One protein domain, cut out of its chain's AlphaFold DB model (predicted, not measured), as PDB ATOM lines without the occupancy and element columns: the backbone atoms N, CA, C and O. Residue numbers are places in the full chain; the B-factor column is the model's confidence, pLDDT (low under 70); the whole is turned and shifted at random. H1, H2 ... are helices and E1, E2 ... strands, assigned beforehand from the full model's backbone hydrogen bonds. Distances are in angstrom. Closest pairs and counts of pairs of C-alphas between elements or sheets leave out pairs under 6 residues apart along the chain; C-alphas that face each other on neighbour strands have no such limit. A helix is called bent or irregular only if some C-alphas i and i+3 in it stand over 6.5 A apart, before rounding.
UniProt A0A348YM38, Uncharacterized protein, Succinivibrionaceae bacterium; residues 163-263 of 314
ATOM      1  N   TYR A 163      -4.764  -6.162  -3.970       92.00
ATOM      2  CA  TYR A 163      -4.298  -7.447  -3.470       92.00
ATOM      3  C   TYR A 163      -3.369  -7.272  -2.259       92.00
ATOM      4  O   TYR A 163      -3.665  -7.819  -1.195       92.00
ATOM      5  N   LEU A 164      -2.314  -6.451  -2.364       93.50
ATOM      6  CA  LEU A 164      -1.408  -6.178  -1.238       93.50
ATOM      7  C   LEU A 164      -2.130  -5.497  -0.068       93.50
ATOM      8  O   LEU A 164      -1.895  -5.856   1.081       93.50
ATOM      9  N   MET A 165      -3.059  -4.569  -0.327       92.19
ATOM     10  CA  MET A 165      -3.878  -3.961   0.731       92.19
ATOM     11  C   MET A 165      -4.738  -4.989   1.473       92.19
ATOM     12  O   MET A 165      -4.864  -4.908   2.696       92.19
ATOM     13  N   ARG A 166      -5.338  -5.945   0.753       94.38
ATOM     14  CA  ARG A 166      -6.109  -7.041   1.349       94.38
ATOM     15  C   ARG A 166      -5.194  -7.957   2.166       94.38
ATOM     16  O   ARG A 166      -5.472  -8.183   3.340       94.38
ATOM     17  N   LYS A 167      -4.055  -8.372   1.602       94.31
ATOM     18  CA  LYS A 167      -3.069  -9.220   2.284       94.31
ATOM     19  C   LYS A 167      -2.472  -8.571   3.528       94.31
ATOM     20  O   LYS A 167      -2.323  -9.240   4.539       94.31
ATOM     21  N   PHE A 168      -2.203  -7.269   3.512       94.50
ATOM     22  CA  PHE A 168      -1.735  -6.555   4.702       94.50
ATOM     23  C   PHE A 168      -2.797  -6.517   5.811       94.50
ATOM     24  O   PHE A 168      -2.439  -6.674   6.971       94.50
ATOM     25  N   LYS A 169      -4.091  -6.395   5.478       93.56
ATOM     26  CA  LYS A 169      -5.187  -6.493   6.463       93.56
ATOM     27  C   LYS A 169      -5.372  -7.903   7.030       93.56
ATOM     28  O   LYS A 169      -5.775  -8.032   8.181       93.56
ATOM     29  N   GLU A 170      -5.119  -8.942   6.236       93.38
ATOM     30  CA  GLU A 170      -5.061 -10.329   6.721       93.38
ATOM     31  C   GLU A 170      -3.872 -10.483   7.687       93.38
ATOM     32  O   GLU A 170      -4.047 -10.888   8.832       93.38
ATOM     33  N   LEU A 171      -2.676 -10.052   7.270       92.81
ATOM     34  CA  LEU A 171      -1.442 -10.080   8.066       92.81
ATOM     35  C   LEU A 171      -1.504  -9.249   9.353       92.81
ATOM     36  O   LEU A 171      -0.837  -9.590  10.327       92.81
ATOM     37  N   ASP A 172      -2.301  -8.180   9.371       91.19
ATOM     38  CA  ASP A 172      -2.515  -7.322  10.536       91.19
ATOM     39  C   ASP A 172      -3.189  -8.052  11.715       91.19
ATOM     40  O   ASP A 172      -3.132  -7.526  12.831       91.19
ATOM     41  N   GLN A 173      -3.807  -9.221  11.473       91.19
ATOM     42  CA  GLN A 173      -4.482 -10.073  12.466       91.19
ATOM     43  C   GLN A 173      -3.539 -11.076  13.148       91.19
ATOM     44  O   GLN A 173      -3.874 -11.612  14.203       91.19
ATOM     45  N   TYR A 174      -2.373 -11.350  12.556       86.81
ATOM     46  CA  TYR A 174      -1.401 -12.297  13.097       86.81
ATOM     47  C   TYR A 174      -0.431 -11.594  14.051       86.81
ATOM     48  O   TYR A 174      -0.064 -10.434  13.850       86.81
ATOM     49  N   ASP A 175       0.047 -12.328  15.057       86.69
ATOM     50  CA  ASP A 175       1.187 -11.890  15.862       86.69
ATOM     51  C   ASP A 175       2.425 -11.658  14.976       86.69
ATOM     52  O   ASP A 175       2.650 -12.379  14.006       86.69
ATOM     53  N   LEU A 176       3.242 -10.655  15.304       88.25
ATOM     54  CA  LEU A 176       4.351 -10.210  14.455       88.25
ATOM     55  C   LEU A 176       5.647 -11.019  14.632       88.25
ATOM     56  O   LEU A 176       6.637 -10.695  13.977       88.25
ATOM     57  N   SER A 177       5.683 -12.077  15.450       89.12
ATOM     58  CA  SER A 177       6.888 -12.911  15.638       89.12
ATOM     59  C   SER A 177       7.444 -13.536  14.345       89.12
ATOM     60  O   SER A 177       8.654 -13.755  14.240       89.12
ATOM     61  N   TRP A 178       6.615 -13.749  13.315       90.12
ATOM     62  CA  TRP A 178       7.073 -14.201  11.991       90.12
ATOM     63  C   TRP A 178       7.945 -13.168  11.260       90.12
ATOM     64  O   TRP A 178       8.758 -13.533  10.411       90.12
ATOM     65  N   VAL A 179       7.816 -11.876  11.580       92.00
ATOM     66  CA  VAL A 179       8.523 -10.789  10.883       92.00
ATOM     67  C   VAL A 179      10.036 -10.953  10.990       92.00
ATOM     68  O   VAL A 179      10.757 -10.747  10.011       92.00
ATOM     69  N   ASP A 180      10.536 -11.324  12.167       92.19
ATOM     70  CA  ASP A 180      11.975 -11.451  12.388       92.19
ATOM     71  C   ASP A 180      12.542 -12.737  11.773       92.19
ATOM     72  O   ASP A 180      13.697 -12.749  11.347       92.19
ATOM     73  N   GLN A 181      11.711 -13.772  11.596       92.38
ATOM     74  CA  GLN A 181      12.052 -14.947  10.788       92.38
ATOM     75  C   GLN A 181      12.215 -14.557   9.311       92.38
ATOM     76  O   GLN A 181      13.250 -14.846   8.717       92.38
ATOM     77  N   ILE A 182      11.273 -13.798   8.738       94.56
ATOM     78  CA  ILE A 182      11.380 -13.315   7.348       94.56
ATOM     79  C   ILE A 182      12.597 -12.401   7.158       94.56
ATOM     80  O   ILE A 182      13.340 -12.553   6.188       94.56
ATOM     81  N   LYS A 183      12.872 -11.485   8.096       94.12
ATOM     82  CA  LYS A 183      14.093 -10.658   8.053       94.12
ATOM     83  C   LYS A 183      15.367 -11.499   8.109       94.12
ATOM     84  O   LYS A 183      16.346 -11.135   7.451       94.12
ATOM     85  N   LYS A 184      15.374 -12.582   8.892       94.56
ATOM     86  CA  LYS A 184      16.498 -13.519   8.990       94.56
ATOM     87  C   LYS A 184      16.707 -14.250   7.667       94.56
ATOM     88  O   LYS A 184      17.820 -14.201   7.156       94.56
ATOM     89  N   GLU A 185      15.664 -14.824   7.072       94.50
ATOM     90  CA  GLU A 185      15.794 -15.527   5.788       94.50
ATOM     91  C   GLU A 185      16.200 -14.591   4.649       94.50
ATOM     92  O   GLU A 185      17.186 -14.858   3.966       94.50
ATOM     93  N   LEU A 186      15.576 -13.416   4.525       95.88
ATOM     94  CA  LEU A 186      16.018 -12.400   3.564       95.88
ATOM     95  C   LEU A 186      17.495 -12.012   3.765       95.88
ATOM     96  O   LEU A 186      18.213 -11.794   2.792       95.88
ATOM     97  N   LYS A 187      17.974 -11.918   5.014       94.62
ATOM     98  CA  LYS A 187      19.388 -11.633   5.315       94.62
ATOM     99  C   LYS A 187      20.312 -12.799   4.946       94.62
ATOM    100  O   LYS A 187      21.425 -12.527   4.501       94.62
ATOM    101  N   ASN A 188      19.871 -14.045   5.122       95.31
ATOM    102  CA  ASN A 188      20.618 -15.244   4.732       95.31
ATOM    103  C   ASN A 188      20.757 -15.349   3.204       95.31
ATOM    104  O   ASN A 188      21.804 -15.767   2.721       95.31
ATOM    105  N   LEU A 189      19.722 -14.942   2.459       93.69
ATOM    106  CA  LEU A 189      19.691 -14.974   0.994       93.69
ATOM    107  C   LEU A 189      20.648 -13.958   0.340       93.69
ATOM    108  O   LEU A 189      21.220 -14.262  -0.704       93.69
ATOM    109  N   GLY A 190      20.881 -12.783   0.944       92.56
ATOM    110  CA  GLY A 190      21.980 -11.906   0.513       92.56
ATOM    111  C   GLY A 190      21.819 -10.396   0.728       92.56
ATOM    112  O   GLY A 190      21.155  -9.909   1.651       92.56
ATOM    113  N   LYS A 191      22.509  -9.621  -0.128       91.25
ATOM    114  CA  LYS A 191      22.433  -8.142  -0.175       91.25
ATOM    115  C   LYS A 191      21.118  -7.668  -0.797       91.25
ATOM    116  O   LYS A 191      20.484  -6.762  -0.263       91.25
ATOM    117  N   ILE A 192      20.730  -8.315  -1.891       95.00
ATOM    118  CA  ILE A 192      19.377  -8.315  -2.446       95.00
ATOM    119  C   ILE A 192      18.763  -9.691  -2.174       95.00
ATOM    120  O   ILE A 192      19.491 -10.681  -2.157       95.00
ATOM    121  N   ALA A 193      17.460  -9.753  -1.917       96.00
ATOM    122  CA  ALA A 193      16.720 -11.004  -1.772       96.00
ATOM    123  C   ALA A 193      15.218 -10.785  -1.985       96.00
ATOM    124  O   ALA A 193      14.686  -9.723  -1.651       96.00
ATOM    125  N   ALA A 194      14.543 -11.822  -2.471       95.12
ATOM    126  CA  ALA A 194      13.092 -11.942  -2.495       95.12
ATOM    127  C   ALA A 194      12.697 -13.248  -1.784       95.12
ATOM    128  O   ALA A 194      13.390 -14.253  -1.930       95.12
ATOM    129  N   PHE A 195      11.620 -13.234  -1.000       93.38
ATOM    130  CA  PHE A 195      11.128 -14.413  -0.279       93.38
ATOM    131  C   PHE A 195       9.602 -14.408  -0.222       93.38
ATOM    132  O   PHE A 195       9.009 -13.443   0.263       93.38
ATOM    133  N   GLU A 196       8.956 -15.471  -0.699       94.44
ATOM    134  CA  GLU A 196       7.503 -15.609  -0.599       94.44
ATOM    135  C   GLU A 196       7.084 -16.104   0.788       94.44
ATOM    136  O   GLU A 196       7.538 -17.147   1.256       94.44
ATOM    137  N   ALA A 197       6.163 -15.384   1.425       93.69
ATOM    138  CA  ALA A 197       5.427 -15.888   2.578       93.69
ATOM    139  C   ALA A 197       4.059 -15.214   2.678       93.69
ATOM    140  O   ALA A 197       3.923 -14.022   2.402       93.69
ATOM    141  N   PHE A 198       3.051 -15.972   3.120       93.62
ATOM    142  CA  PHE A 198       1.662 -15.514   3.256       93.62
ATOM    143  C   PHE A 198       1.017 -15.021   1.939       93.62
ATOM    144  O   PHE A 198       0.071 -14.234   1.961       93.62
ATOM    145  N   GLY A 199       1.513 -15.494   0.788       93.19
ATOM    146  CA  GLY A 199       1.048 -15.083  -0.543       93.19
ATOM    147  C   GLY A 199       1.530 -13.694  -0.975       93.19
ATOM    148  O   GLY A 199       0.929 -13.083  -1.849       93.19
ATOM    149  N   VAL A 200       2.585 -13.157  -0.359       95.31
ATOM    150  CA  VAL A 200       3.254 -11.933  -0.822       95.31
ATOM    151  C   VAL A 200       4.762 -12.152  -0.876       95.31
ATOM    152  O   VAL A 200       5.320 -12.930  -0.098       95.31
ATOM    153  N   ILE A 201       5.432 -11.454  -1.789       96.88
ATOM    154  CA  ILE A 201       6.889 -11.505  -1.915       96.88
ATOM    155  C   ILE A 201       7.485 -10.394  -1.078       96.88
ATOM    156  O   ILE A 201       7.303  -9.220  -1.391       96.88
ATOM    157  N   TRP A 202       8.234 -10.759  -0.049       97.00
ATOM    158  CA  TRP A 202       8.999  -9.829   0.764       97.00
ATOM    159  C   TRP A 202      10.326  -9.512   0.090       97.00
ATOM    160  O   TRP A 202      11.017 -10.414  -0.380       97.00
ATOM    161  N   LEU A 203      10.692  -8.233   0.058       97.12
ATOM    162  CA  LEU A 203      11.894  -7.749  -0.614       97.12
ATOM    163  C   LEU A 203      12.919  -7.213   0.383       97.12
ATOM    164  O   LEU A 203      12.597  -6.503   1.340       97.12
ATOM    165  N   ARG A 204      14.187  -7.491   0.084       95.19
ATOM    166  CA  ARG A 204      15.365  -6.900   0.714       95.19
ATOM    167  C   ARG A 204      16.286  -6.374  -0.373       95.19
ATOM    168  O   ARG A 204      16.580  -7.080  -1.329       95.19
ATOM    169  N   PHE A 205      16.788  -5.166  -0.182       94.75
ATOM    170  CA  PHE A 205      17.804  -4.546  -1.026       94.75
ATOM    171  C   PHE A 205      18.655  -3.578  -0.181       94.75
ATOM    172  O   PHE A 205      18.286  -3.300   0.968       94.75
ATOM    173  N   PRO A 206      19.811  -3.101  -0.686       92.81
ATOM    174  CA  PRO A 206      20.621  -2.092  -0.008       92.81
ATOM    175  C   PRO A 206      19.828  -0.828   0.346       92.81
ATOM    176  O   PRO A 206      18.825  -0.504  -0.285       92.81
ATOM    177  N   TYR A 207      20.290  -0.094   1.358       89.44
ATOM    178  CA  TYR A 207      19.669   1.175   1.728       89.44
ATOM    179  C   TYR A 207      19.836   2.206   0.603       89.44
ATOM    180  O   TYR A 207      20.955   2.498   0.184       89.44
ATOM    181  N   ASP A 208      18.714   2.763   0.154       88.75
ATOM    182  CA  ASP A 208      18.643   3.788  -0.879       88.75
ATOM    183  C   ASP A 208      18.273   5.148  -0.247       88.75
ATOM    184  O   ASP A 208      17.090   5.394   0.003       88.75
ATOM    185  N   PRO A 209      19.246   6.039   0.025       87.44
ATOM    186  CA  PRO A 209      18.986   7.359   0.601       87.44
ATOM    187  C   PRO A 209      18.266   8.296  -0.374       87.44
ATOM    188  O   PRO A 209      17.633   9.250   0.067       87.44
ATOM    189  N   SER A 210      18.354   8.039  -1.685       89.62
ATOM    190  CA  SER A 210      17.690   8.851  -2.713       89.62
ATOM    191  C   SER A 210      16.193   8.549  -2.834       89.62
ATOM    192  O   SER A 210      15.456   9.324  -3.435       89.62
ATOM    193  N   LEU A 211      15.759   7.402  -2.294       91.50
ATOM    194  CA  LEU A 211      14.443   6.787  -2.491       91.50
ATOM    195  C   LEU A 211      14.080   6.485  -3.960       91.50
ATOM    196  O   LEU A 211      12.986   5.972  -4.203       91.50
ATOM    197  N   ALA A 212      14.963   6.735  -4.933       93.25
ATOM    198  CA  ALA A 212      14.690   6.551  -6.357       93.25
ATOM    199  C   ALA A 212      14.321   5.101  -6.706       93.25
ATOM    200  O   ALA A 212      13.376   4.878  -7.465       93.25
ATOM    201  N   PHE A 213      14.981   4.107  -6.102       94.12
ATOM    202  CA  PHE A 213      14.643   2.696  -6.304       94.12
ATOM    203  C   PHE A 213      13.338   2.313  -5.599       94.12
ATOM    204  O   PHE A 213      12.501   1.599  -6.149       94.12
ATOM    205  N   SER A 214      13.113   2.850  -4.399       93.25
ATOM    206  CA  SER A 214      11.855   2.658  -3.666       93.25
ATOM    207  C   SER A 214      10.649   3.220  -4.430       93.25
ATOM    208  O   SER A 214       9.581   2.605  -4.472       93.25
ATOM    209  N   ASP A 215      10.813   4.376  -5.069       93.75
ATOM    210  CA  ASP A 215       9.784   5.007  -5.892       93.75
ATOM    211  C   ASP A 215       9.636   4.348  -7.264       93.75
ATOM    212  O   ASP A 215       8.517   4.254  -7.770       93.75
ATOM    213  N   TYR A 216      10.716   3.814  -7.834       94.94
ATOM    214  CA  TYR A 216      10.667   2.944  -9.007       94.94
ATOM    215  C   TYR A 216       9.804   1.699  -8.752       94.94
ATOM    216  O   TYR A 216       8.865   1.445  -9.510       94.94
ATOM    217  N   LEU A 217      10.044   0.979  -7.648       94.75
ATOM    218  CA  LEU A 217       9.255  -0.197  -7.267       94.75
ATOM    219  C   LEU A 217       7.766   0.145  -7.060       94.75
ATOM    220  O   LEU A 217       6.898  -0.562  -7.579       94.75
ATOM    221  N   LYS A 218       7.448   1.252  -6.371       93.44
ATOM    222  CA  LYS A 218       6.059   1.744  -6.230       93.44
ATOM    223  C   LYS A 218       5.407   2.034  -7.587       93.44
ATOM    224  O   LYS A 218       4.252   1.674  -7.800       93.44
ATOM    225  N   LYS A 219       6.113   2.720  -8.495       92.50
ATOM    226  CA  LYS A 219       5.565   3.174  -9.787       92.50
ATOM    227  C   LYS A 219       5.378   2.021 -10.773       92.50
ATOM    228  O   LYS A 219       4.300   1.909 -11.351       92.50
ATOM    229  N   LYS A 220       6.405   1.179 -10.954       93.88
ATOM    230  CA  LYS A 220       6.433   0.084 -11.942       93.88
ATOM    231  C   LYS A 220       5.684  -1.163 -11.465       93.88
ATOM    232  O   LYS A 220       4.925  -1.730 -12.237       93.88
ATOM    233  N   TYR A 221       5.857  -1.552 -10.200       94.19
ATOM    234  CA  TYR A 221       5.375  -2.835  -9.662       94.19
ATOM    235  C   TYR A 221       4.294  -2.711  -8.586       94.19
ATOM    236  O   TYR A 221       3.956  -3.697  -7.938       94.19
ATOM    237  N   LYS A 222       3.783  -1.496  -8.342       93.94
ATOM    238  CA  LYS A 222       2.808  -1.205  -7.272       93.94
ATOM    239  C   LYS A 222       3.265  -1.687  -5.885       93.94
ATOM    240  O   LYS A 222       2.439  -1.938  -5.006       93.94
ATOM    241  N   ALA A 223       4.586  -1.783  -5.691       94.38
ATOM    242  CA  ALA A 223       5.203  -2.284  -4.473       94.38
ATOM    243  C   ALA A 223       4.791  -1.451  -3.257       94.38
ATOM    244  O   ALA A 223       4.730  -0.218  -3.314       94.38
ATOM    245  N   ALA A 224       4.555  -2.128  -2.138       93.88
ATOM    246  CA  ALA A 224       4.020  -1.524  -0.931       93.88
ATOM    247  C   ALA A 224       4.928  -1.777   0.278       93.88
ATOM    248  O   ALA A 224       5.500  -2.851   0.441       93.88
ATOM    249  N   TRP A 225       5.031  -0.787   1.164       92.31
ATOM    250  CA  TRP A 225       5.729  -0.932   2.439       92.31
ATOM    251  C   TRP A 225       4.761  -1.418   3.521       92.31
ATOM    252  O   TRP A 225       3.829  -0.696   3.894       92.31
ATOM    253  N   TYR A 226       4.986  -2.614   4.066       92.69
ATOM    254  CA  TYR A 226       4.205  -3.115   5.192       92.69
ATOM    255  C   TYR A 226       4.723  -2.500   6.497       92.69
ATOM    256  O   TYR A 226       5.724  -2.931   7.080       92.69
ATOM    257  N   LYS A 227       4.033  -1.444   6.951       83.25
ATOM    258  CA  LYS A 227       4.475  -0.561   8.046       83.25
ATOM    259  C   LYS A 227       4.817  -1.302   9.345       83.25
ATOM    260  O   LYS A 227       5.792  -0.922   9.989       83.25
ATOM    261  N   LYS A 228       4.044  -2.331   9.725       80.38
ATOM    262  CA  LYS A 228       4.273  -3.109  10.958       80.38
ATOM    263  C   LYS A 228       5.551  -3.951  10.885       80.38
ATOM    264  O   LYS A 228       6.364  -3.890  11.801       80.38
ATOM    265  N   ALA A 229       5.770  -4.672   9.783       77.62
ATOM    266  CA  ALA A 229       6.974  -5.490   9.615       77.62
ATOM    267  C   ALA A 229       8.247  -4.670   9.337       77.62
ATOM    268  O   ALA A 229       9.353  -5.136   9.623       77.62
ATOM    269  N   LYS A 230       8.086  -3.457   8.784       87.19
ATOM    270  CA  LYS A 230       9.158  -2.653   8.173       87.19
ATOM    271  C   LYS A 230       9.841  -3.414   7.027       87.19
ATOM    272  O   LYS A 230      11.062  -3.554   7.004       87.19
ATOM    273  N   LEU A 231       9.026  -3.936   6.109       92.81
ATOM    274  CA  LEU A 231       9.454  -4.682   4.925       92.81
ATOM    275  C   LEU A 231       8.724  -4.179   3.675       92.81
ATOM    276  O   LEU A 231       7.564  -3.767   3.743       92.81
ATOM    277  N   TRP A 232       9.401  -4.252   2.533       95.56
ATOM    278  CA  TRP A 232       8.792  -4.065   1.218       95.56
ATOM    279  C   TRP A 232       8.119  -5.354   0.760       95.56
ATOM    280  O   TRP A 232       8.662  -6.432   0.997       95.56
ATOM    281  N   ALA A 233       6.978  -5.234   0.080       96.00
ATOM    282  CA  ALA A 233       6.299  -6.355  -0.550       96.00
ATOM    283  C   ALA A 233       5.808  -6.046  -1.973       96.00
ATOM    284  O   ALA A 233       5.458  -4.903  -2.286       96.00
ATOM    285  N   VAL A 234       5.755  -7.088  -2.803       96.69
ATOM    286  CA  VAL A 234       5.160  -7.114  -4.152       96.69
ATOM    287  C   VAL A 234       4.291  -8.362  -4.332       96.69
ATOM    288  O   VAL A 234       4.324  -9.284  -3.512       96.69
ATOM    289  N   GLU A 235       3.480  -8.376  -5.389       95.62
ATOM    290  CA  GLU A 235       2.645  -9.529  -5.744       95.62
ATOM    291  C   GLU A 235       3.504 -10.704  -6.261       95.62
ATOM    292  O   GLU A 235       4.512 -10.452  -6.929       95.62
ATOM    293  N   PRO A 236       3.130 -11.974  -5.986       94.44
ATOM    294  CA  PRO A 236       3.887 -13.161  -6.414       94.44
ATOM    295  C   PRO A 236       4.236 -13.206  -7.902       94.44
ATOM    296  O   PRO A 236       5.374 -13.491  -8.264       94.44
ATOM    297  N   GLU A 237       3.294 -12.827  -8.765       93.38
ATOM    298  CA  GLU A 237       3.468 -12.786 -10.222       93.38
ATOM    299  C   GLU A 237       4.585 -11.839 -10.705       93.38
ATOM    300  O   GLU A 237       5.116 -12.013 -11.802       93.38
ATOM    301  N   LEU A 238       4.991 -10.864  -9.884       94.56
ATOM    302  CA  LEU A 238       6.008  -9.869 -10.234       94.56
ATOM    303  C   LEU A 238       7.430 -10.271  -9.808       94.56
ATOM    304  O   LEU A 238       8.372  -9.542 -10.128       94.56
ATOM    305  N   ILE A 239       7.609 -11.402  -9.106       93.88
ATOM    306  CA  ILE A 239       8.887 -11.776  -8.470       93.88
ATOM    307  C   ILE A 239      10.073 -11.751  -9.440       93.88
ATOM    308  O   ILE A 239      11.086 -11.120  -9.143       93.88
ATOM    309  N   ASN A 240       9.933 -12.367 -10.616       94.19
ATOM    310  CA  ASN A 240      11.021 -12.506 -11.586       94.19
ATOM    311  C   ASN A 240      11.473 -11.141 -12.129       94.19
ATOM    312  O   ASN A 240      12.668 -10.853 -12.178       94.19
ATOM    313  N   SER A 241      10.519 -10.272 -12.475       96.19
ATOM    314  CA  SER A 241      10.786  -8.931 -13.009       96.19
ATOM    315  C   SER A 241      11.389  -8.001 -11.952       96.19
ATOM    316  O   SER A 241      12.357  -7.290 -12.218       96.19
ATOM    317  N   VAL A 242      10.853  -8.041 -10.728       96.31
ATOM    318  CA  VAL A 242      11.358  -7.257  -9.591       96.31
ATOM    319  C   VAL A 242      12.775  -7.692  -9.219       96.31
ATOM    320  O   VAL A 242      13.640  -6.841  -9.015       96.31
ATOM    321  N   TYR A 243      13.031  -9.000  -9.160       95.69
ATOM    322  CA  TYR A 243      14.343  -9.534  -8.809       95.69
ATOM    323  C   TYR A 243      15.396  -9.225  -9.887       95.69
ATOM    324  O   TYR A 243      16.492  -8.780  -9.551       95.69
ATOM    325  N   ALA A 244      15.051  -9.343 -11.175       96.00
ATOM    326  CA  ALA A 244      15.931  -8.941 -12.275       96.00
ATOM    327  C   ALA A 244      16.303  -7.443 -12.218       96.00
ATOM    328  O   ALA A 244      17.474  -7.088 -12.365       96.00
ATOM    329  N   ASP A 245      15.345  -6.556 -11.927       96.81
ATOM    330  CA  ASP A 245      15.633  -5.127 -11.742       96.81
ATOM    331  C   ASP A 245      16.490  -4.854 -10.493       96.81
ATOM    332  O   ASP A 245      17.358  -3.980 -10.523       96.81
ATOM    333  N   MET A 246      16.292  -5.610  -9.404       96.38
ATOM    334  CA  MET A 246      17.140  -5.548  -8.204       96.38
ATOM    335  C   MET A 246      18.583  -5.979  -8.503       96.38
ATOM    336  O   MET A 246      19.520  -5.350  -8.004       96.38
ATOM    337  N   GLU A 247      18.785  -7.001  -9.338       95.62
ATOM    338  CA  GLU A 247      20.116  -7.387  -9.813       95.62
ATOM    339  C   GLU A 247      20.757  -6.313 -10.695       95.62
ATOM    340  O   GLU A 247      21.938  -6.008 -10.519       95.62
ATOM    341  N   MET A 248      20.003  -5.716 -11.625       96.31
ATOM    342  CA  MET A 248      20.507  -4.619 -12.456       96.31
ATOM    343  C   MET A 248      20.873  -3.393 -11.609       96.31
ATOM    344  O   MET A 248      21.916  -2.785 -11.838       96.31
ATOM    345  N   ALA A 249      20.081  -3.059 -10.587       95.94
ATOM    346  CA  ALA A 249      20.391  -1.978  -9.648       95.94
ATOM    347  C   ALA A 249      21.642  -2.271  -8.803       95.94
ATOM    348  O   ALA A 249      22.420  -1.365  -8.516       95.94
ATOM    349  N   LEU A 250      21.885  -3.536  -8.440       94.00
ATOM    350  CA  LEU A 250      23.113  -3.953  -7.751       94.00
ATOM    351  C   LEU A 250      24.357  -3.891  -8.656       94.00
ATOM    352  O   LEU A 250      25.466  -3.723  -8.156       94.00
ATOM    353  N   LYS A 251      24.170  -4.003  -9.976       94.06
ATOM    354  CA  LYS A 251      25.218  -3.909 -11.007       94.06
ATOM    355  C   LYS A 251      25.393  -2.484 -11.570       94.06
ATOM    356  O   LYS A 251      26.185  -2.303 -12.487       94.06
ATOM    357  N   ASN A 252      24.678  -1.481 -11.043       94.06
ATOM    358  CA  ASN A 252      24.625  -0.100 -11.561       94.06
ATOM    359  C   ASN A 252      24.173  -0.008 -13.037       94.06
ATOM    360  O   ASN A 252      24.666   0.816 -13.804       94.06
ATOM    361  N   GLN A 253      23.255  -0.888 -13.442       95.44
ATOM    362  CA  GLN A 253      22.777  -1.063 -14.821       95.44
ATOM    363  C   GLN A 253      21.270  -0.821 -14.987       95.44
ATOM    364  O   GLN A 253      20.780  -0.803 -16.117       95.44
ATOM    365  N   LEU A 254      20.516  -0.630 -13.898       96.50
ATOM    366  CA  LEU A 254      19.071  -0.418 -13.985       96.50
ATOM    367  C   LEU A 254      18.768   0.911 -14.681       96.50
ATOM    368  O   LEU A 254      19.298   1.945 -14.290       96.50
ATOM    369  N   ARG A 255      17.864   0.906 -15.663       94.88
ATOM    370  CA  ARG A 255      17.307   2.137 -16.239       94.88
ATOM    371  C   ARG A 255      15.988   2.493 -15.561       94.88
ATOM    372  O   ARG A 255      15.063   1.677 -15.511       94.88
ATOM    373  N   LEU A 256      15.912   3.710 -15.028       93.19
ATOM    374  CA  LEU A 256      14.685   4.275 -14.473       93.19
ATOM    375  C   LEU A 256      13.765   4.791 -15.593       93.19
ATOM    376  O   LEU A 256      14.146   4.866 -16.759       93.19
ATOM    377  N   GLN A 257      12.526   5.141 -15.235       85.69
ATOM    378  CA  GLN A 257      11.500   5.600 -16.188       85.69
ATOM    379  C   GLN A 257      11.841   6.932 -16.881       85.69
ATOM    380  O   GLN A 257      11.279   7.230 -17.928       85.69
ATOM    381  N   ASP A 258      12.756   7.719 -16.312       87.50
ATOM    382  CA  ASP A 258      13.296   8.963 -16.877       87.50
ATOM    383  C   ASP A 258      14.553   8.740 -17.749       87.50
ATOM    384  O   ASP A 258      15.171   9.696 -18.210       87.50
ATOM    385  N   GLY A 259      14.946   7.480 -17.975       88.81
ATOM    386  CA  GLY A 259      16.130   7.098 -18.748       88.81
ATOM    387  C   GLY A 259      17.450   7.140 -17.968       88.81
ATOM    388  O   GLY A 259      18.471   6.661 -18.480       88.81
ATOM    389  N   THR A 260      17.457   7.650 -16.731       92.56
ATOM    390  CA  THR A 260      18.664   7.679 -15.893       92.56
ATOM    391  C   THR A 260      19.110   6.265 -15.510       92.56
ATOM    392  O   THR A 260      18.302   5.337 -15.397       92.56
ATOM    393  N   THR A 261      20.421   6.079 -15.336       94.50
ATOM    394  CA  THR A 261      20.970   4.830 -14.795       94.50
ATOM    395  C   THR A 261      20.959   4.898 -13.273       94.50
ATOM    396  O   THR A 261      21.522   5.823 -12.694       94.50
ATOM    397  N   TYR A 262      20.366   3.897 -12.629       95.25
ATOM    398  CA  TYR A 262      20.377   3.726 -11.185       95.25
ATOM    399  C   TYR A 262      21.349   2.626 -10.755       95.25
ATOM    400  O   TYR A 262      21.423   1.545 -11.350       95.25
ATOM    401  N   GLY A 263      22.043   2.906  -9.658       94.12
ATOM    402  CA  GLY A 263      22.859   1.963  -8.918       94.12
ATOM    403  C   GLY A 263      22.659   2.167  -7.424       94.12
ATOM    404  O   GLY A 263      22.514   3.308  -6.977       94.12
TER     405      GLY A 263
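Overview. This is residues 163 to 263 of the 314 residues of an uncharacterized protein of Succinivibrionaceae bacterium (UniProt A0A348YM38). A small, strongly twisted sheet of four strands forms the middle, with H2 over one face and H4 along the other; H1 packs near the E3 edge, and an unnamed loop, residues 251 to 263, follows H4 at one end of the long axis. The 101 printed residues run H1 H2 E1 E2 H3 E3 E4 H4; the class is mixed, and the sheet, E1 E2 E4 E3, is antiparallel. The whole is compact, with a radius of gyration of the C-alphas of 13.5 A, and spans 41 by 27 by 24 A.

Along the chain. Find C-alpha 163 at (-4.298, -7.447, -3.470), where H1 begins, running to 171. Next come H2, residues 178 to 189, 16.8 A long; E1, 193 to 197; E2, 200 to 204; H3, 212 to 221; E3, 224 to 226; and E4, 231 to 234. H4, 236 to 250, is 21.4 A long and ends at (23.113, -3.953, -7.751); it is irregular, with C-alphas 237 and 240 7.7 A apart.

Arrangement. Look for hairpin E1 and E2 at N 195 and O 202, 2.9 A; E2 and E4 at N 203 and O 232, 2.9 A; hairpin E3 and E4 at N 226 and O 231, 2.8 A. E2, H3, E3 form a split strand-helix-strand unit, E4 between its strands, with a right-handed crossover. There are three layers, helices on both faces: H3 and H4 on one, H1 and H2 on the other. H3 and H4 only just touch, with 3 pairs within 8 A, closest at C-alphas Tyr 221 and Leu 238, 7.1 A. H1, H2 and H3 have every O i to N i+4 pair within hydrogen-bond range, H4 9 of 11.

Size, cuts and confidence. The C-alphas of Asp 175 and Gly 259 are farthest apart, 42.2 A. The printed part has no cut and no long link, and no printed residue is under 70 in pLDDT.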